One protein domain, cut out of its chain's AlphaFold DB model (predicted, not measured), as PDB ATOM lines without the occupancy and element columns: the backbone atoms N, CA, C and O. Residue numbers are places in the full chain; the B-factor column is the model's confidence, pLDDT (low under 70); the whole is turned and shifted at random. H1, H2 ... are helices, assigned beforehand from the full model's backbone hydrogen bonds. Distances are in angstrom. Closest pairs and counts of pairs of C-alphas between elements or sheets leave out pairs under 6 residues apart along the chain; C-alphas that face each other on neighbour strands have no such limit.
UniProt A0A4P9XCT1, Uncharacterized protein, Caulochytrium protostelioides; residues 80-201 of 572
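What this domain is: This is residues 80 to 201 of the 572 residues of an uncharacterized protein of Caulochytrium protostelioides (UniProt A0A4P9XCT1). H1, H2, H3 and H4 make an up-and-down bundle, each helix running against the one before, and the long H4 reaches past the others; short H5 folds back on H4's far end, and residues 194 to 200, of which 195 to 200 belong to H6, stick out. The all-helix printed part has 122 residues with six named helices, H1 to H6, and is loose, with radius of gyration of the C-alphas 17.0 A and spans of 54 by 39 by 23 A.

How they stand to each other: H1, residues 80 to 94, and H2, residues 100 to 113, form a hairpin; their closest C-alphas, Val 88 and Val 107, are 5.8 A apart. H2 and H3, residues 118 to 134, form another, at a shallow tilt of 5 degrees; C-alphas 104 and 128 come closest, 6.5 A. The hub H4, residues 143 to 173, touches H1, H2, H3 and H5, residues 179 to 185. H6, residues 195 to 201, touches no helix. In the six helices every O i to N i+4 pair is within hydrogen-bond range.

Where its parts are: H1 begins at C-alpha 80 (162.694, 87.082, 166.612); H4 is 45.1 A long; H6 ends at C-alpha 201 (175.454, 103.817, 147.239).

The domain as a whole: The printed part has no cut and no long link; pLDDT is under 70 at residues 97 to 98, 138, 140 to 144 and 191 to 192.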
ATOM      1  N   HIS A  80     163.062  86.222 167.726       86.62
ATOM      2  CA  HIS A  80     162.694  87.082 166.612       86.62
ATOM      3  C   HIS A  80     161.544  86.481 165.786       86.62
ATOM      4  O   HIS A  80     160.511  87.134 165.634       86.62
ATOM      5  N   ASP A  81     161.669  85.227 165.344       85.62
ATOM      6  CA  ASP A  81     160.645  84.543 164.543       85.62
ATOM      7  C   ASP A  81     159.342  84.351 165.331       85.62
ATOM      8  O   ASP A  81     158.249  84.579 164.812       85.62
ATOM      9  N   ALA A  82     159.443  84.023 166.622       88.69
ATOM     10  CA  ALA A  82     158.292  83.915 167.514       88.69
ATOM     11  C   ALA A  82     157.555  85.258 167.672       88.69
ATOM     12  O   ALA A  82     156.321  85.299 167.663       88.69
ATOM     13  N   ARG A  83     158.285  86.380 167.780       91.12
ATOM     14  CA  ARG A  83     157.682  87.724 167.808       91.12
ATOM     15  C   ARG A  83     156.980  88.060 166.497       91.12
ATOM     16  O   ARG A  83     155.908  88.665 166.531       91.12
ATOM     17  N   ILE A  84     157.550  87.662 165.363       88.00
ATOM     18  CA  ILE A  84     156.935  87.870 164.051       88.00
ATOM     19  C   ILE A  84     155.649  87.055 163.918       88.00
ATOM     20  O   ILE A  84     154.616  87.629 163.576       88.00
ATOM     21  N   LEU A  85     155.669  85.765 164.264       87.62
ATOM     22  CA  LEU A  85     154.468  84.928 164.237       87.62
ATOM     23  C   LEU A  85     153.361  85.493 165.129       87.62
ATOM     24  O   LEU A  85     152.220  85.594 164.686       87.62
ATOM     25  N   ARG A  86     153.694  85.959 166.341       90.12
ATOM     26  CA  ARG A  86     152.719  86.627 167.221       90.12
ATOM     27  C   ARG A  86     152.140  87.892 166.589       90.12
ATOM     28  O   ARG A  86     150.936  88.110 166.671       90.12
ATOM     29  N   ARG A  87     152.965  88.723 165.938       88.44
ATOM     30  CA  ARG A  87     152.485  89.919 165.220       88.44
ATOM     31  C   ARG A  87     151.556  89.552 164.068       88.44
ATOM     32  O   ARG A  87     150.506  90.171 163.934       88.44
ATOM     33  N   VAL A  88     151.914  88.548 163.270       86.00
ATOM     34  CA  VAL A  88     151.090  88.072 162.151       86.00
ATOM     35  C   VAL A  88     149.759  87.518 162.658       86.00
ATOM     36  O   VAL A  88     148.713  87.929 162.167       86.00
ATOM     37  N   GLN A  89     149.768  86.672 163.689       87.38
ATOM     38  CA  GLN A  89     148.545  86.138 164.297       87.38
ATOM     39  C   GLN A  89     147.648  87.248 164.856       87.38
ATOM     40  O   GLN A  89     146.443  87.242 164.612       87.38
ATOM     41  N   LEU A  90     148.225  88.242 165.540       88.81
ATOM     42  CA  LEU A  90     147.473  89.396 166.037       88.81
ATOM     43  C   LEU A  90     146.868  90.232 164.904       88.81
ATOM     44  O   LEU A  90     145.740  90.695 165.040       88.81
ATOM     45  N   LEU A  91     147.584  90.425 163.793       85.50
ATOM     46  CA  LEU A  91     147.061  91.137 162.621       85.50
ATOM     47  C   LEU A  91     145.895  90.385 161.976       85.50
ATOM     48  O   LEU A  91     144.897  91.004 161.615       85.50
ATOM     49  N   VAL A  92     146.000  89.058 161.876       83.88
ATOM     50  CA  VAL A  92     144.929  88.204 161.348       83.88
ATOM     51  C   VAL A  92     143.700  88.231 162.263       83.88
ATOM     52  O   VAL A  92     142.586  88.322 161.761       83.88
ATOM     53  N   GLN A  93     143.882  88.217 163.588       86.06
ATOM     54  CA  GLN A  93     142.774  88.261 164.551       86.06
ATOM     55  C   GLN A  93     142.112  89.641 164.667       86.06
ATOM     56  O   GLN A  93     140.907  89.724 164.882       86.06
ATOM     57  N   LYS A  94     142.882  90.732 164.548       85.62
ATOM     58  CA  LYS A  94     142.371  92.106 164.699       85.62
ATOM     59  C   LYS A  94     141.799  92.703 163.413       85.62
ATOM     60  O   LYS A  94     141.154  93.748 163.471       85.62
ATOM     61  N   GLY A  95     142.054  92.096 162.255       80.44
ATOM     62  CA  GLY A  95     141.519  92.565 160.981       80.44
ATOM     63  C   GLY A  95     140.002  92.387 160.922       80.44
ATOM     64  O   GLY A  95     139.523  91.271 160.755       80.44
ATOM     65  N   GLY A  96     139.249  93.482 161.042       75.25
ATOM     66  CA  GLY A  96     137.795  93.455 160.893       75.25
ATOM     67  C   GLY A  96     137.335  93.105 159.465       75.25
ATOM     68  O   GLY A  96     138.123  93.206 158.511       75.25
ATOM     69  N   PRO A  97     136.050  92.736 159.288       64.88
ATOM     70  CA  PRO A  97     135.452  92.508 157.974       64.88
ATOM     71  C   PRO A  97     135.630  93.759 157.099       64.88
ATOM     72  O   PRO A  97     135.195  94.845 157.468       64.88
ATOM     73  N   GLY A  98     136.319  93.630 155.963       68.06
ATOM     74  CA  GLY A  98     136.577  94.736 155.026       68.06
ATOM     75  C   GLY A  98     138.013  95.277 155.008       68.06
ATOM     76  O   GLY A  98     138.404  95.908 154.031       68.06
ATOM     77  N   ALA A  99     138.853  94.961 155.999       78.25
ATOM     78  CA  ALA A  99     140.283  95.309 155.964       78.25
ATOM     79  C   ALA A  99     141.145  94.296 155.178       78.25
ATOM     80  O   ALA A  99     142.368  94.433 155.122       78.25
ATOM     81  N   GLY A 100     140.523  93.278 154.569       79.12
ATOM     82  CA  GLY A 100     141.169  92.052 154.085       79.12
ATOM     83  C   GLY A 100     142.429  92.271 153.247       79.12
ATOM     84  O   GLY A 100     143.479  91.727 153.585       79.12
ATOM     85  N   ALA A 101     142.362  93.109 152.210       79.88
ATOM     86  CA  ALA A 101     143.500  93.367 151.323       79.88
ATOM     87  C   ALA A 101     144.648  94.129 152.016       79.88
ATOM     88  O   ALA A 101     145.821  93.823 151.795       79.88
ATOM     89  N   ILE A 102     144.324  95.086 152.892       85.56
ATOM     90  CA  ILE A 102     145.327  95.853 153.644       85.56
ATOM     91  C   ILE A 102     146.011  94.936 154.660       85.56
ATOM     92  O   ILE A 102     147.238  94.903 154.726       85.56
ATOM     93  N   THR A 103     145.239  94.143 155.405       87.94
ATOM     94  CA  THR A 103     145.776  93.182 156.376       87.94
ATOM     95  C   THR A 103     146.665  92.143 155.691       87.94
ATOM     96  O   THR A 103     147.782  91.911 156.150       87.94
ATOM     97  N   CYS A 104     146.228  91.599 154.546       86.06
ATOM     98  CA  CYS A 104     147.031  90.712 153.698       86.06
ATOM     99  C   CYS A 104     148.392  91.336 153.353       86.06
ATOM    100  O   CYS A 104     149.441  90.708 153.509       86.06
ATOM    101  N   TYR A 105     148.383  92.593 152.903       89.38
ATOM    102  CA  TYR A 105     149.596  93.309 152.519       89.38
ATOM    103  C   TYR A 105     150.519  93.601 153.711       89.38
ATOM    104  O   TYR A 105     151.739  93.501 153.584       89.38
ATOM    105  N   ILE A 106     149.968  93.921 154.888       90.56
ATOM    106  CA  ILE A 106     150.766  94.113 156.108       90.56
ATOM    107  C   ILE A 106     151.437  92.797 156.514       90.56
ATOM    108  O   ILE A 106     152.633  92.800 156.802       90.56
ATOM    109  N   VAL A 107     150.707  91.675 156.489       90.00
ATOM    110  CA  VAL A 107     151.275  90.346 156.766       90.00
ATOM    111  C   VAL A 107     152.411  90.042 155.794       90.00
ATOM    112  O   VAL A 107     153.489  89.653 156.232       90.00
ATOM    113  N   PHE A 108     152.218  90.302 154.499       93.38
ATOM    114  CA  PHE A 108     153.269  90.153 153.493       93.38
ATOM    115  C   PHE A 108     154.499  91.021 153.796       93.38
ATOM    116  O   PHE A 108     155.622  90.525 153.767       93.38
ATOM    117  N   ARG A 109     154.317  92.298 154.153       92.44
ATOM    118  CA  ARG A 109     155.441  93.180 154.504       92.44
ATOM    119  C   ARG A 109     156.227  92.682 155.711       92.44
ATOM    120  O   ARG A 109     157.451  92.668 155.652       92.44
ATOM    121  N   VAL A 110     155.534  92.276 156.774       91.25
ATOM    122  CA  VAL A 110     156.167  91.724 157.981       91.25
ATOM    123  C   VAL A 110     156.907  90.428 157.649       91.25
ATOM    124  O   VAL A 110     158.018  90.215 158.119       91.25
ATOM    125  N   ALA A 111     156.331  89.590 156.790       90.69
ATOM    126  CA  ALA A 111     156.956  88.365 156.316       90.69
ATOM    127  C   ALA A 111     158.263  88.667 155.543       90.69
ATOM    128  O   ALA A 111     159.300  88.049 155.790       90.69
ATOM    129  N   CYS A 112     158.273  89.683 154.676       91.56
ATOM    130  CA  CYS A 112     159.477  90.101 153.948       91.56
ATOM    131  C   CYS A 112     160.615  90.591 154.863       91.56
ATOM    132  O   CYS A 112     161.784  90.452 154.503       91.56
ATOM    133  N   GLU A 113     160.310  91.127 156.050       89.88
ATOM    134  CA  GLU A 113     161.331  91.544 157.027       89.88
ATOM    135  C   GLU A 113     162.127  90.354 157.594       89.88
ATOM    136  O   GLU A 113     163.284  90.522 157.975       89.88
ATOM    137  N   VAL A 114     161.561  89.142 157.565       90.75
ATOM    138  CA  VAL A 114     162.193  87.913 158.090       90.75
ATOM    139  C   VAL A 114     163.241  87.321 157.139       90.75
ATOM    140  O   VAL A 114     163.989  86.410 157.509       90.75
ATOM    141  N   GLY A 115     163.320  87.836 155.908       91.00
ATOM    142  CA  GLY A 115     164.211  87.311 154.874       91.00
ATOM    143  C   GLY A 115     163.706  86.019 154.242       91.00
ATOM    144  O   GLY A 115     164.478  85.082 154.063       91.00
ATOM    145  N   LEU A 116     162.413  85.951 153.923       93.81
ATOM    146  CA  LEU A 116     161.843  84.818 153.190       93.81
ATOM    147  C   LEU A 116     162.496  84.669 151.805       93.81
ATOM    148  O   LEU A 116     162.812  85.686 151.182       93.81
ATOM    149  N   PRO A 117     162.626  83.440 151.280       93.50
ATOM    150  CA  PRO A 117     163.017  83.203 149.900       93.50
ATOM    151  C   PRO A 117     162.086  83.928 148.927       93.50
ATOM    152  O   PRO A 117     160.876  84.001 149.154       93.50
ATOM    153  N   ASP A 118     162.638  84.413 147.812       92.94
ATOM    154  CA  ASP A 118     161.875  85.142 146.788       92.94
ATOM    155  C   ASP A 118     160.709  84.285 146.232       92.94
ATOM    156  O   ASP A 118     159.653  84.819 145.893       92.94
ATOM    157  N   THR A 119     160.847  82.952 146.230       92.69
ATOM    158  CA  THR A 119     159.793  81.993 145.848       92.69
ATOM    159  C   THR A 119     158.608  81.994 146.817       92.69
ATOM    160  O   THR A 119     157.457  82.045 146.389       92.69
ATOM    161  N   VAL A 120     158.878  81.997 148.123       94.69
ATOM    162  CA  VAL A 120     157.857  82.062 149.178       94.69
ATOM    163  C   VAL A 120     157.157  83.421 149.165       94.69
ATOM    164  O   VAL A 120     155.931  83.490 149.250       94.69
ATOM    165  N   GLN A 121     157.915  84.506 148.983       94.94
ATOM    166  CA  GLN A 121     157.337  85.842 148.822       94.94
ATOM    167  C   GLN A 121     156.409  85.901 147.600       94.94
ATOM    168  O   GLN A 121     155.298  86.422 147.701       94.94
ATOM    169  N   ALA A 122     156.821  85.329 146.464       95.25
ATOM    170  CA  ALA A 122     155.993  85.266 145.263       95.25
ATOM    171  C   ALA A 122     154.704  84.458 145.488       95.25
ATOM    172  O   ALA A 122     153.645  84.892 145.045       95.25
ATOM    173  N   GLN A 123     154.757  83.344 146.228       94.50
ATOM    174  CA  GLN A 123     153.566  82.561 146.588       94.50
ATOM    175  C   GLN A 123     152.608  83.340 147.497       94.50
ATOM    176  O   GLN A 123     151.403  83.364 147.244       94.50
ATOM    177  N   MET A 124     153.124  84.033 148.519       94.62
ATOM    178  CA  MET A 124     152.294  84.890 149.371       94.62
ATOM    179  C   MET A 124     151.644  86.018 148.562       94.62
ATOM    180  O   MET A 124     150.455  86.289 148.732       94.62
ATOM    181  N   LEU A 125     152.395  86.649 147.655       94.38
ATOM    182  CA  LEU A 125     151.881  87.705 146.785       94.38
ATOM    183  C   LEU A 125     150.844  87.168 145.789       94.38
ATOM    184  O   LEU A 125     149.829  87.823 145.569       94.38
ATOM    185  N   ALA A 126     151.055  85.972 145.235       94.25
ATOM    186  CA  ALA A 126     150.100  85.302 144.359       94.25
ATOM    187  C   ALA A 126     148.781  85.017 145.089       94.25
ATOM    188  O   ALA A 126     147.719  85.319 144.550       94.25
ATOM    189  N   ASN A 127     148.827  84.547 146.340       91.44
ATOM    190  CA  ASN A 127     147.626  84.356 147.157       91.44
ATOM    191  C   ASN A 127     146.862  85.674 147.363       91.44
ATOM    192  O   ASN A 127     145.640  85.711 147.227       91.44
ATOM    193  N   ILE A 128     147.575  86.773 147.632       90.06
ATOM    194  CA  ILE A 128     146.969  88.108 147.770       90.06
ATOM    195  C   ILE A 128     146.379  88.578 146.438       90.06
ATOM    196  O   ILE A 128     145.284  89.131 146.421       90.06
ATOM    197  N   ALA A 129     147.072  88.347 145.323       90.75
ATOM    198  CA  ALA A 129     146.615  88.733 143.993       90.75
ATOM    199  C   ALA A 129     145.366  87.954 143.565       90.75
ATOM    200  O   ALA A 129     144.433  88.561 143.049       90.75
ATOM    201  N   VAL A 130     145.309  86.643 143.824       89.31
ATOM    202  CA  VAL A 130     144.133  85.805 143.541       89.31
ATOM    203  C   VAL A 130     142.923  86.331 144.302       89.31
ATOM    204  O   VAL A 130     141.866  86.548 143.714       89.31
ATOM    205  N   VAL A 131     143.091  86.636 145.582       84.94
ATOM    206  CA  VAL A 131     141.988  87.104 146.424       84.94
ATOM    207  C   VAL A 131     141.595  88.541 146.105       84.94
ATOM    208  O   VAL A 131     140.410  88.841 145.979       84.94
ATOM    209  N   GLY A 132     142.572  89.410 145.851       84.00
ATOM    210  CA  GLY A 132     142.326  90.747 145.320       84.00
ATOM    211  C   GLY A 132     141.563  90.695 143.995       84.00
ATOM    212  O   GLY A 132     140.598  91.431 143.815       84.00
ATOM    213  N   SER A 133     141.922  89.774 143.096       84.50
ATOM    214  CA  SER A 133     141.239  89.598 141.810       84.50
ATOM    215  C   SER A 133     139.825  89.034 141.956       84.50
ATOM    216  O   SER A 133     138.932  89.482 141.239       84.50
ATOM    217  N   ALA A 134     139.586  88.138 142.920       82.62
ATOM    218  CA  ALA A 134     138.243  87.653 143.229       82.62
ATOM    219  C   ALA A 134     137.337  88.819 143.645       82.62
ATOM    220  O   ALA A 134     136.203  88.915 143.192       82.62
ATOM    221  N   THR A 135     137.872  89.775 144.407       71.88
ATOM    222  CA  THR A 135     137.086  90.909 144.923       71.88
ATOM    223  C   THR A 135     136.781  92.008 143.926       71.88
ATOM    224  O   THR A 135     135.973  92.888 144.214       71.88
ATOM    225  N   PHE A 136     137.372  91.940 142.734       75.00
ATOM    226  CA  PHE A 136     136.940  92.768 141.612       75.00
ATOM    227  C   PHE A 136     135.602  92.305 141.017       75.00
ATOM    228  O   PHE A 136     134.986  93.060 140.266       75.00
ATOM    229  N   VAL A 137     135.129  91.099 141.348       77.19
ATOM    230  CA  VAL A 137     133.800  90.626 140.953       77.19
ATOM    231  C   VAL A 137     132.783  91.149 141.980       77.19
ATOM    232  O   VAL A 137     132.954  90.910 143.163       77.19
ATOM    233  N   PRO A 138     131.713  91.861 141.600       64.31
ATOM    234  CA  PRO A 138     130.778  92.493 142.541       64.31
ATOM    235  C   PRO A 138     129.754  91.521 143.173       64.31
ATOM    236  O   PRO A 138     128.586  91.862 143.335       64.31
ATOM    237  N   ILE A 139     130.169  90.312 143.563       77.19
ATOM    238  CA  ILE A 139     129.341  89.338 144.306       77.19
ATOM    239  C   ILE A 139     129.747  89.388 145.789       77.19
ATOM    240  O   ILE A 139     130.357  88.475 146.334       77.19
ATOM    241  N   ALA A 140     129.495  90.536 146.425       57.97
ATOM    242  CA  ALA A 140     130.122  90.974 147.682       57.97
ATOM    243  C   ALA A 140     130.035  89.987 148.873       57.97
ATOM    244  O   ALA A 140     130.851  90.070 149.791       57.97
ATOM    245  N   GLY A 141     129.078  89.054 148.863       60.53
ATOM    246  CA  GLY A 141     128.812  88.135 149.974       60.53
ATOM    247  C   GLY A 141     129.805  86.978 150.127       60.53
ATOM    248  O   GLY A 141     130.094  86.584 151.250       60.53
ATOM    249  N   THR A 142     130.385  86.454 149.041       64.38
ATOM    250  CA  THR A 142     131.270  85.270 149.102       64.38
ATOM    251  C   THR A 142     132.741  85.599 149.372       64.38
ATOM    252  O   THR A 142     133.546  84.698 149.589       64.38
ATOM    253  N   PHE A 143     133.137  86.875 149.356       69.88
ATOM    254  CA  PHE A 143     134.560  87.237 149.419       69.88
ATOM    255  C   PHE A 143     135.144  87.255 150.819       69.88
ATOM    256  O   PHE A 143     136.344  87.028 150.961       69.88
ATOM    257  N   ILE A 144     134.331  87.530 151.841       69.12
ATOM    258  CA  ILE A 144     134.815  87.626 153.223       69.12
ATOM    259  C   ILE A 144     135.460  86.297 153.639       69.12
ATOM    260  O   ILE A 144     136.586  86.302 154.140       69.12
ATOM    261  N   ASP A 145     134.826  85.169 153.318       72.19
ATOM    262  CA  ASP A 145     135.363  83.837 153.611       72.19
ATOM    263  C   ASP A 145     136.647  83.530 152.830       72.19
ATOM    264  O   ASP A 145     137.608  82.983 153.384       72.19
ATOM    265  N   GLU A 146     136.718  83.933 151.560       76.81
ATOM    266  CA  GLU A 146     137.898  83.686 150.727       76.81
ATOM    267  C   GLU A 146     139.107  84.528 151.185       76.81
ATOM    268  O   GLU A 146     140.247  84.055 151.167       76.81
ATOM    269  N   PHE A 147     138.880  85.742 151.704       75.94
ATOM    270  CA  PHE A 147     139.932  86.554 152.329       75.94
ATOM    271  C   PHE A 147     140.497  85.915 153.597       75.94
ATOM    272  O   PHE A 147     141.720  85.896 153.784       75.94
ATOM    273  N   PHE A 148     139.634  85.398 154.477       78.38
ATOM    274  CA  PHE A 148     140.091  84.705 155.682       78.38
ATOM    275  C   PHE A 148     140.916  83.469 155.320       78.38
ATOM    276  O   PHE A 148     141.989  83.263 155.895       78.38
ATOM    277  N   ARG A 149     140.498  82.714 154.296       83.06
ATOM    278  CA  ARG A 149     141.262  81.571 153.775       83.06
ATOM    279  C   ARG A 149     142.624  81.970 153.219       83.06
ATOM    280  O   ARG A 149     143.600  81.263 153.453       83.06
ATOM    281  N   ALA A 150     142.730  83.096 152.523       83.88
ATOM    282  CA  ALA A 150     144.007  83.567 151.988       83.88
ATOM    283  C   ALA A 150     144.998  83.978 153.077       83.88
ATOM    284  O   ALA A 150     146.170  83.605 153.026       83.88
ATOM    285  N   ASN A 151     144.515  84.696 154.092       85.69
ATOM    286  CA  ASN A 151     145.318  85.061 155.255       85.69
ATOM    287  C   ASN A 151     145.790  83.822 156.022       85.69
ATOM    288  O   ASN A 151     146.967  83.732 156.368       85.69
ATOM    289  N   GLN A 152     144.904  82.843 156.229       88.31
ATOM    290  CA  GLN A 152     145.261  81.568 156.852       88.31
ATOM    291  C   GLN A 152     146.292  80.796 156.022       88.31
ATOM    292  O   GLN A 152     147.286  80.338 156.577       88.31
ATOM    293  N   ARG A 153     146.123  80.711 154.695       89.56
ATOM    294  CA  ARG A 153     147.106  80.074 153.797       89.56
ATOM    295  C   ARG A 153     148.472  80.754 153.876       89.56
ATOM    296  O   ARG A 153     149.479  80.066 153.986       89.56
ATOM    297  N   ASN A 154     148.515  82.086 153.880       89.81
ATOM    298  CA  ASN A 154     149.759  82.844 154.017       89.81
ATOM    299  C   ASN A 154     150.421  82.648 155.391       89.81
ATOM    300  O   ASN A 154     151.644  82.539 155.463       89.81
ATOM    301  N   ALA A 155     149.632  82.570 156.465       90.56
ATOM    302  CA  ALA A 155     150.138  82.290 157.807       90.56
ATOM    303  C   ALA A 155     150.713  80.868 157.922       90.56
ATOM    304  O   ALA A 155     151.816  80.708 158.436       90.56
ATOM    305  N   LEU A 156     150.017  79.861 157.381       92.50
ATOM    306  CA  LEU A 156     150.486  78.469 157.344       92.50
ATOM    307  C   LEU A 156     151.770  78.319 156.523       92.50
ATOM    308  O   LEU A 156     152.695  77.609 156.916       92.50
ATOM    309  N   LEU A 157     151.854  79.018 155.390       93.81
ATOM    310  CA  LEU A 157     153.042  79.014 154.544       93.81
ATOM    311  C   LEU A 157     154.240  79.612 155.300       93.81
ATOM    312  O   LEU A 157     155.310  79.005 155.333       93.81
ATOM    313  N   LEU A 158     154.043  80.735 155.996       92.19
ATOM    314  CA  LEU A 158     155.074  81.337 156.843       92.19
ATOM    315  C   LEU A 158     155.497  80.412 157.994       92.19
ATOM    316  O   LEU A 158     156.689  80.242 158.237       92.19
ATOM    317  N   GLU A 159     154.541  79.796 158.687       93.69
ATOM    318  CA  GLU A 159     154.802  78.867 159.788       93.69
ATOM    319  C   GLU A 159     155.622  77.657 159.326       93.69
ATOM    320  O   GLU A 159     156.668  77.365 159.908       93.69
ATOM    321  N   SER A 160     155.217  77.008 158.228       94.88
ATOM    322  CA  SER A 160     155.939  75.860 157.663       94.88
ATOM    323  C   SER A 160     157.382  76.209 157.280       94.88
ATOM    324  O   SER A 160     158.312  75.438 157.545       94.88
ATOM    325  N   PHE A 161     157.595  77.407 156.728       95.19
ATOM    326  CA  PHE A 161     158.924  77.903 156.399       95.19
ATOM    327  C   PHE A 161     159.779  78.122 157.655       95.19
ATOM    328  O   PHE A 161     160.931  77.686 157.692       95.19
ATOM    329  N   LEU A 162     159.229  78.758 158.693       94.94
ATOM    330  CA  LEU A 162     159.955  79.033 159.938       94.94
ATOM    331  C   LEU A 162     160.313  77.755 160.697       94.94
ATOM    332  O   LEU A 162     161.429  77.642 161.204       94.94
ATOM    333  N   ILE A 163     159.413  76.769 160.715       95.56
ATOM    334  CA  ILE A 163     159.690  75.444 161.283       95.56
ATOM    335  C   ILE A 163     160.835  74.773 160.518       95.56
ATOM    336  O   ILE A 163     161.786  74.292 161.133       95.56
ATOM    337  N   THR A 164     160.790  74.789 159.183       95.69
ATOM    338  CA  THR A 164     161.839  74.183 158.346       95.69
ATOM    339  C   THR A 164     163.188  74.863 158.565       95.69
ATOM    340  O   THR A 164     164.189  74.184 158.777       95.69
ATOM    341  N   ARG A 165     163.212  76.201 158.595       95.69
ATOM    342  CA  ARG A 165     164.419  76.988 158.872       95.69
ATOM    343  C   ARG A 165     165.005  76.654 160.241       95.69
ATOM    344  O   ARG A 165     166.211  76.460 160.353       95.69
ATOM    345  N   ARG A 166     164.166  76.558 161.280       95.81
ATOM    346  CA  ARG A 166     164.632  76.223 162.630       95.81
ATOM    347  C   ARG A 166     165.163  74.793 162.704       95.81
ATOM    348  O   ARG A 166     166.207  74.580 163.307       95.81
ATOM    349  N   ARG A 167     164.503  73.836 162.044       96.62
ATOM    350  CA  ARG A 167     164.984  72.451 161.928       96.62
ATOM    351  C   ARG A 167     166.354  72.385 161.254       96.62
ATOM    352  O   ARG A 167     167.234  71.681 161.734       96.62
ATOM    353  N   ASP A 168     166.552  73.141 160.180       96.62
ATOM    354  CA  ASP A 168     167.842  73.187 159.495       96.62
ATOM    355  C   ASP A 168     168.915  73.897 160.325       96.62
ATOM    356  O   ASP A 168     170.066  73.477 160.304       96.62
ATOM    357  N   GLN A 169     168.550  74.897 161.130       95.81
ATOM    358  CA  GLN A 169     169.475  75.490 162.095       95.81
ATOM    359  C   GLN A 169     169.926  74.464 163.144       95.81
ATOM    360  O   GLN A 169     171.117  74.378 163.429       95.81
ATOM    361  N   PHE A 170     169.014  73.634 163.660       96.62
ATOM    362  CA  PHE A 170     169.384  72.532 164.554       96.62
ATOM    363  C   PHE A 170     170.286  71.502 163.875       96.62
ATOM    364  O   PHE A 170     171.218  71.007 164.499       96.62
ATOM    365  N   ARG A 171     170.081  71.219 162.583       97.00
ATOM    366  CA  ARG A 171     171.003  70.368 161.814       97.00
ATOM    367  C   ARG A 171     172.401  70.980 161.703       97.00
ATOM    368  O   ARG A 171     173.367  70.227 161.732       97.00
ATOM    369  N   VAL A 172     172.525  72.307 161.630       97.06
ATOM    370  CA  VAL A 172     173.834  72.987 161.691       97.06
ATOM    371  C   VAL A 172     174.461  72.867 163.075       97.06
ATOM    372  O   VAL A 172     175.636  72.535 163.177       97.06
ATOM    373  N   GLU A 173     173.684  73.095 164.136       95.56
ATOM    374  CA  GLU A 173     174.156  72.984 165.526       95.56
ATOM    375  C   GLU A 173     174.611  71.552 165.869       95.56
ATOM    376  O   GLU A 173     175.583  71.373 166.597       95.56
ATOM    377  N   LEU A 174     173.961  70.538 165.287       97.25
ATOM    378  CA  LEU A 174     174.339  69.125 165.399       97.25
ATOM    379  C   LEU A 174     175.493  68.712 164.465       97.25
ATOM    380  O   LEU A 174     175.950  67.575 164.530       97.25
ATOM    381  N   GLY A 175     175.953  69.596 163.574       97.00
ATOM    382  CA  GLY A 175     177.000  69.291 162.592       97.00
ATOM    383  C   GLY A 175     176.547  68.444 161.394       97.00
ATOM    384  O   GLY A 175     177.379  68.062 160.578       97.00
ATOM    385  N   HIS A 176     175.246  68.176 161.242       97.62
ATOM    386  CA  HIS A 176     174.676  67.476 160.081       97.62
ATOM    387  C   HIS A 176     174.556  68.360 158.834       97.62
ATOM    388  O   HIS A 176     174.400  67.850 157.727       97.62
ATOM    389  N   LEU A 177     174.588  69.684 158.997       97.75
ATOM    390  CA  LEU A 177     174.535  70.639 157.896       97.75
ATOM    391  C   LEU A 177     175.660  71.658 158.055       97.75
ATOM    392  O   LEU A 177     175.827  72.247 159.120       97.75
ATOM    393  N   THR A 178     176.435  71.895 157.000       97.56
ATOM    394  CA  THR A 178     177.490  72.908 157.068       97.56
ATOM    395  C   THR A 178     176.868  74.310 157.188       97.56
ATOM    396  O   THR A 178     175.822  74.579 156.582       97.56
ATOM    397  N   PRO A 179     177.495  75.245 157.931       96.94
ATOM    398  CA  PRO A 179     177.018  76.627 158.013       96.94
ATOM    399  C   PRO A 179     176.884  77.294 156.637       96.94
ATOM    400  O   PRO A 179     175.965  78.081 156.420       96.94
ATOM    401  N   GLU A 180     177.756  76.936 155.689       96.19
ATOM    402  CA  GLU A 180     177.719  77.423 154.307       96.19
ATOM    403  C   GLU A 180     176.485  76.924 153.551       96.19
ATOM    404  O   GLU A 180     175.799  77.724 152.914       96.19
ATOM    405  N   ALA A 181     176.139  75.637 153.672       96.44
ATOM    406  CA  ALA A 181     174.927  75.086 153.070       96.44
ATOM    407  C   ALA A 181     173.665  75.727 153.670       96.44
ATOM    408  O   ALA A 181     172.728  76.068 152.944       96.44
ATOM    409  N   TYR A 182     173.657  75.966 154.984       96.50
ATOM    410  CA  TYR A 182     172.570  76.688 155.643       96.50
ATOM    411  C   TYR A 182     172.452  78.131 155.147       96.50
ATOM    412  O   TYR A 182     171.350  78.583 154.840       96.50
ATOM    413  N   GLN A 183     173.567  78.848 155.015       95.00
ATOM    414  CA  GLN A 183     173.577  80.229 154.539       95.00
ATOM    415  C   GLN A 183     173.232  80.342 153.046       95.00
ATOM    416  O   GLN A 183     172.606  81.320 152.641       95.00
ATOM    417  N   ALA A 184     173.585  79.343 152.235       94.31
ATOM    418  CA  ALA A 184     173.173  79.252 150.838       94.31
ATOM    419  C   ALA A 184     171.658  79.023 150.709       94.31
ATOM    420  O   ALA A 184     171.003  79.660 149.885       94.31
ATOM    421  N   LYS A 185     171.088  78.155 151.557       94.81
ATOM    422  CA  LYS A 185     169.648  77.851 151.578       94.81
ATOM    423  C   LYS A 185     168.808  78.991 152.155       94.81
ATOM    424  O   LYS A 185     167.726  79.292 151.650       94.81
ATOM    425  N   TYR A 186     169.314  79.636 153.201       94.94
ATOM    426  CA  TYR A 186     168.685  80.750 153.900       94.94
ATOM    427  C   TYR A 186     169.617  81.953 153.844       94.94
ATOM    428  O   TYR A 186     170.265  82.273 154.851       94.94
ATOM    429  N   PRO A 187     169.705  82.631 152.682       90.00
ATOM    430  CA  PRO A 187     170.522  83.823 152.582       90.00
ATOM    431  C   PRO A 187     170.090  84.789 153.685       90.00
ATOM    432  O   PRO A 187     168.885  84.909 153.951       90.00
ATOM    433  N   PRO A 188     171.046  85.462 154.356       86.81
ATOM    434  CA  PRO A 188     170.699  86.446 155.363       86.81
ATOM    435  C   PRO A 188     169.670  87.386 154.742       86.81
ATOM    436  O   PRO A 188     169.813  87.710 153.550       86.81
ATOM    437  N   PRO A 189     168.632  87.789 155.507       82.56
ATOM    438  CA  PRO A 189     167.623  88.698 155.004       82.56
ATOM    439  C   PRO A 189     168.354  89.781 154.240       82.56
ATOM    440  O   PRO A 189     169.342  90.327 154.748       82.56
ATOM    441  N   ARG A 190     167.923  90.063 153.007       77.56
ATOM    442  CA  ARG A 190     168.367  91.260 152.294       77.56
ATOM    443  C   ARG A 190     167.765  92.438 153.048       77.56
ATOM    444  O   ARG A 190     166.885  93.116 152.525       77.56
ATOM    445  N   LEU A 191     168.201  92.627 154.298       68.75
ATOM    446  CA  LEU A 191     167.852  93.708 155.182       68.75
ATOM    447  C   LEU A 191     168.093  94.905 154.305       68.75
ATOM    448  O   LEU A 191     169.223  95.110 153.844       68.75
ATOM    449  N   HIS A 192     166.998  95.554 153.909       61.75
ATOM    450  CA  HIS A 192     167.074  96.631 152.951       61.75
ATOM    451  C   HIS A 192     168.122  97.566 153.508       61.75
ATOM    452  O   HIS A 192     167.901  98.137 154.577       61.75
ATOM    453  N   LYS A 193     169.280  97.625 152.823       71.81
ATOM    454  CA  LYS A 193     170.412  98.444 153.247       71.81
ATOM    455  C   LYS A 193     169.797  99.756 153.708       71.81
ATOM    456  O   LYS A 193     168.991 100.291 152.925       71.81
ATOM    457  N   PRO A 194     170.037 100.195 154.958       75.00
ATOM    458  CA  PRO A 194     169.300 101.301 155.546       75.00
ATOM    459  C   PRO A 194     169.227 102.430 154.527       75.00
ATOM    460  O   PRO A 194     170.165 102.613 153.750       75.00
ATOM    461  N   LYS A 195     168.104 103.150 154.451       78.88
ATOM    462  CA  LYS A 195     167.863 104.147 153.388       78.88
ATOM    463  C   LYS A 195     169.077 105.068 153.176       78.88
ATOM    464  O   LYS A 195     169.405 105.369 152.033       78.88
ATOM    465  N   ALA A 196     169.797 105.392 154.255       78.62
ATOM    466  CA  ALA A 196     171.099 106.060 154.251       78.62
ATOM    467  C   ALA A 196     172.180 105.343 153.417       78.62
ATOM    468  O   ALA A 196     172.776 105.953 152.538       78.62
ATOM    469  N   GLN A 197     172.399 104.043 153.607       86.38
ATOM    470  CA  GLN A 197     173.349 103.245 152.830       86.38
ATOM    471  C   GLN A 197     172.919 103.076 151.361       86.38
ATOM    472  O   GLN A 197     173.773 103.070 150.475       86.38
ATOM    473  N   ARG A 198     171.611 102.993 151.060       83.88
ATOM    474  CA  ARG A 198     171.118 103.024 149.663       83.88
ATOM    475  C   ARG A 198     171.334 104.385 149.013       83.88
ATOM    476  O   ARG A 198     171.758 104.427 147.861       83.88
ATOM    477  N   LEU A 199     171.067 105.475 149.733       90.69
ATOM    478  CA  LEU A 199     171.329 106.839 149.272       90.69
ATOM    479  C   LEU A 199     172.824 107.059 149.052       90.69
ATOM    480  O   LEU A 199     173.193 107.536 147.986       90.69
ATOM    481  N   ALA A 200     173.677 106.609 149.973       89.81
ATOM    482  CA  ALA A 200     175.129 106.666 149.836       89.81
ATOM    483  C   ALA A 200     175.621 105.845 148.632       89.81
ATOM    484  O   ALA A 200     176.405 106.341 147.832       89.81
ATOM    485  N   GLN A 201     175.108 104.626 148.419       91.81
ATOM    486  CA  GLN A 201     175.454 103.817 147.239       91.81
ATOM    487  C   GLN A 201     174.938 104.432 145.934       91.81
ATOM    488  O   GLN A 201     175.624 104.376 144.915       91.81
TER     489      GLN A 201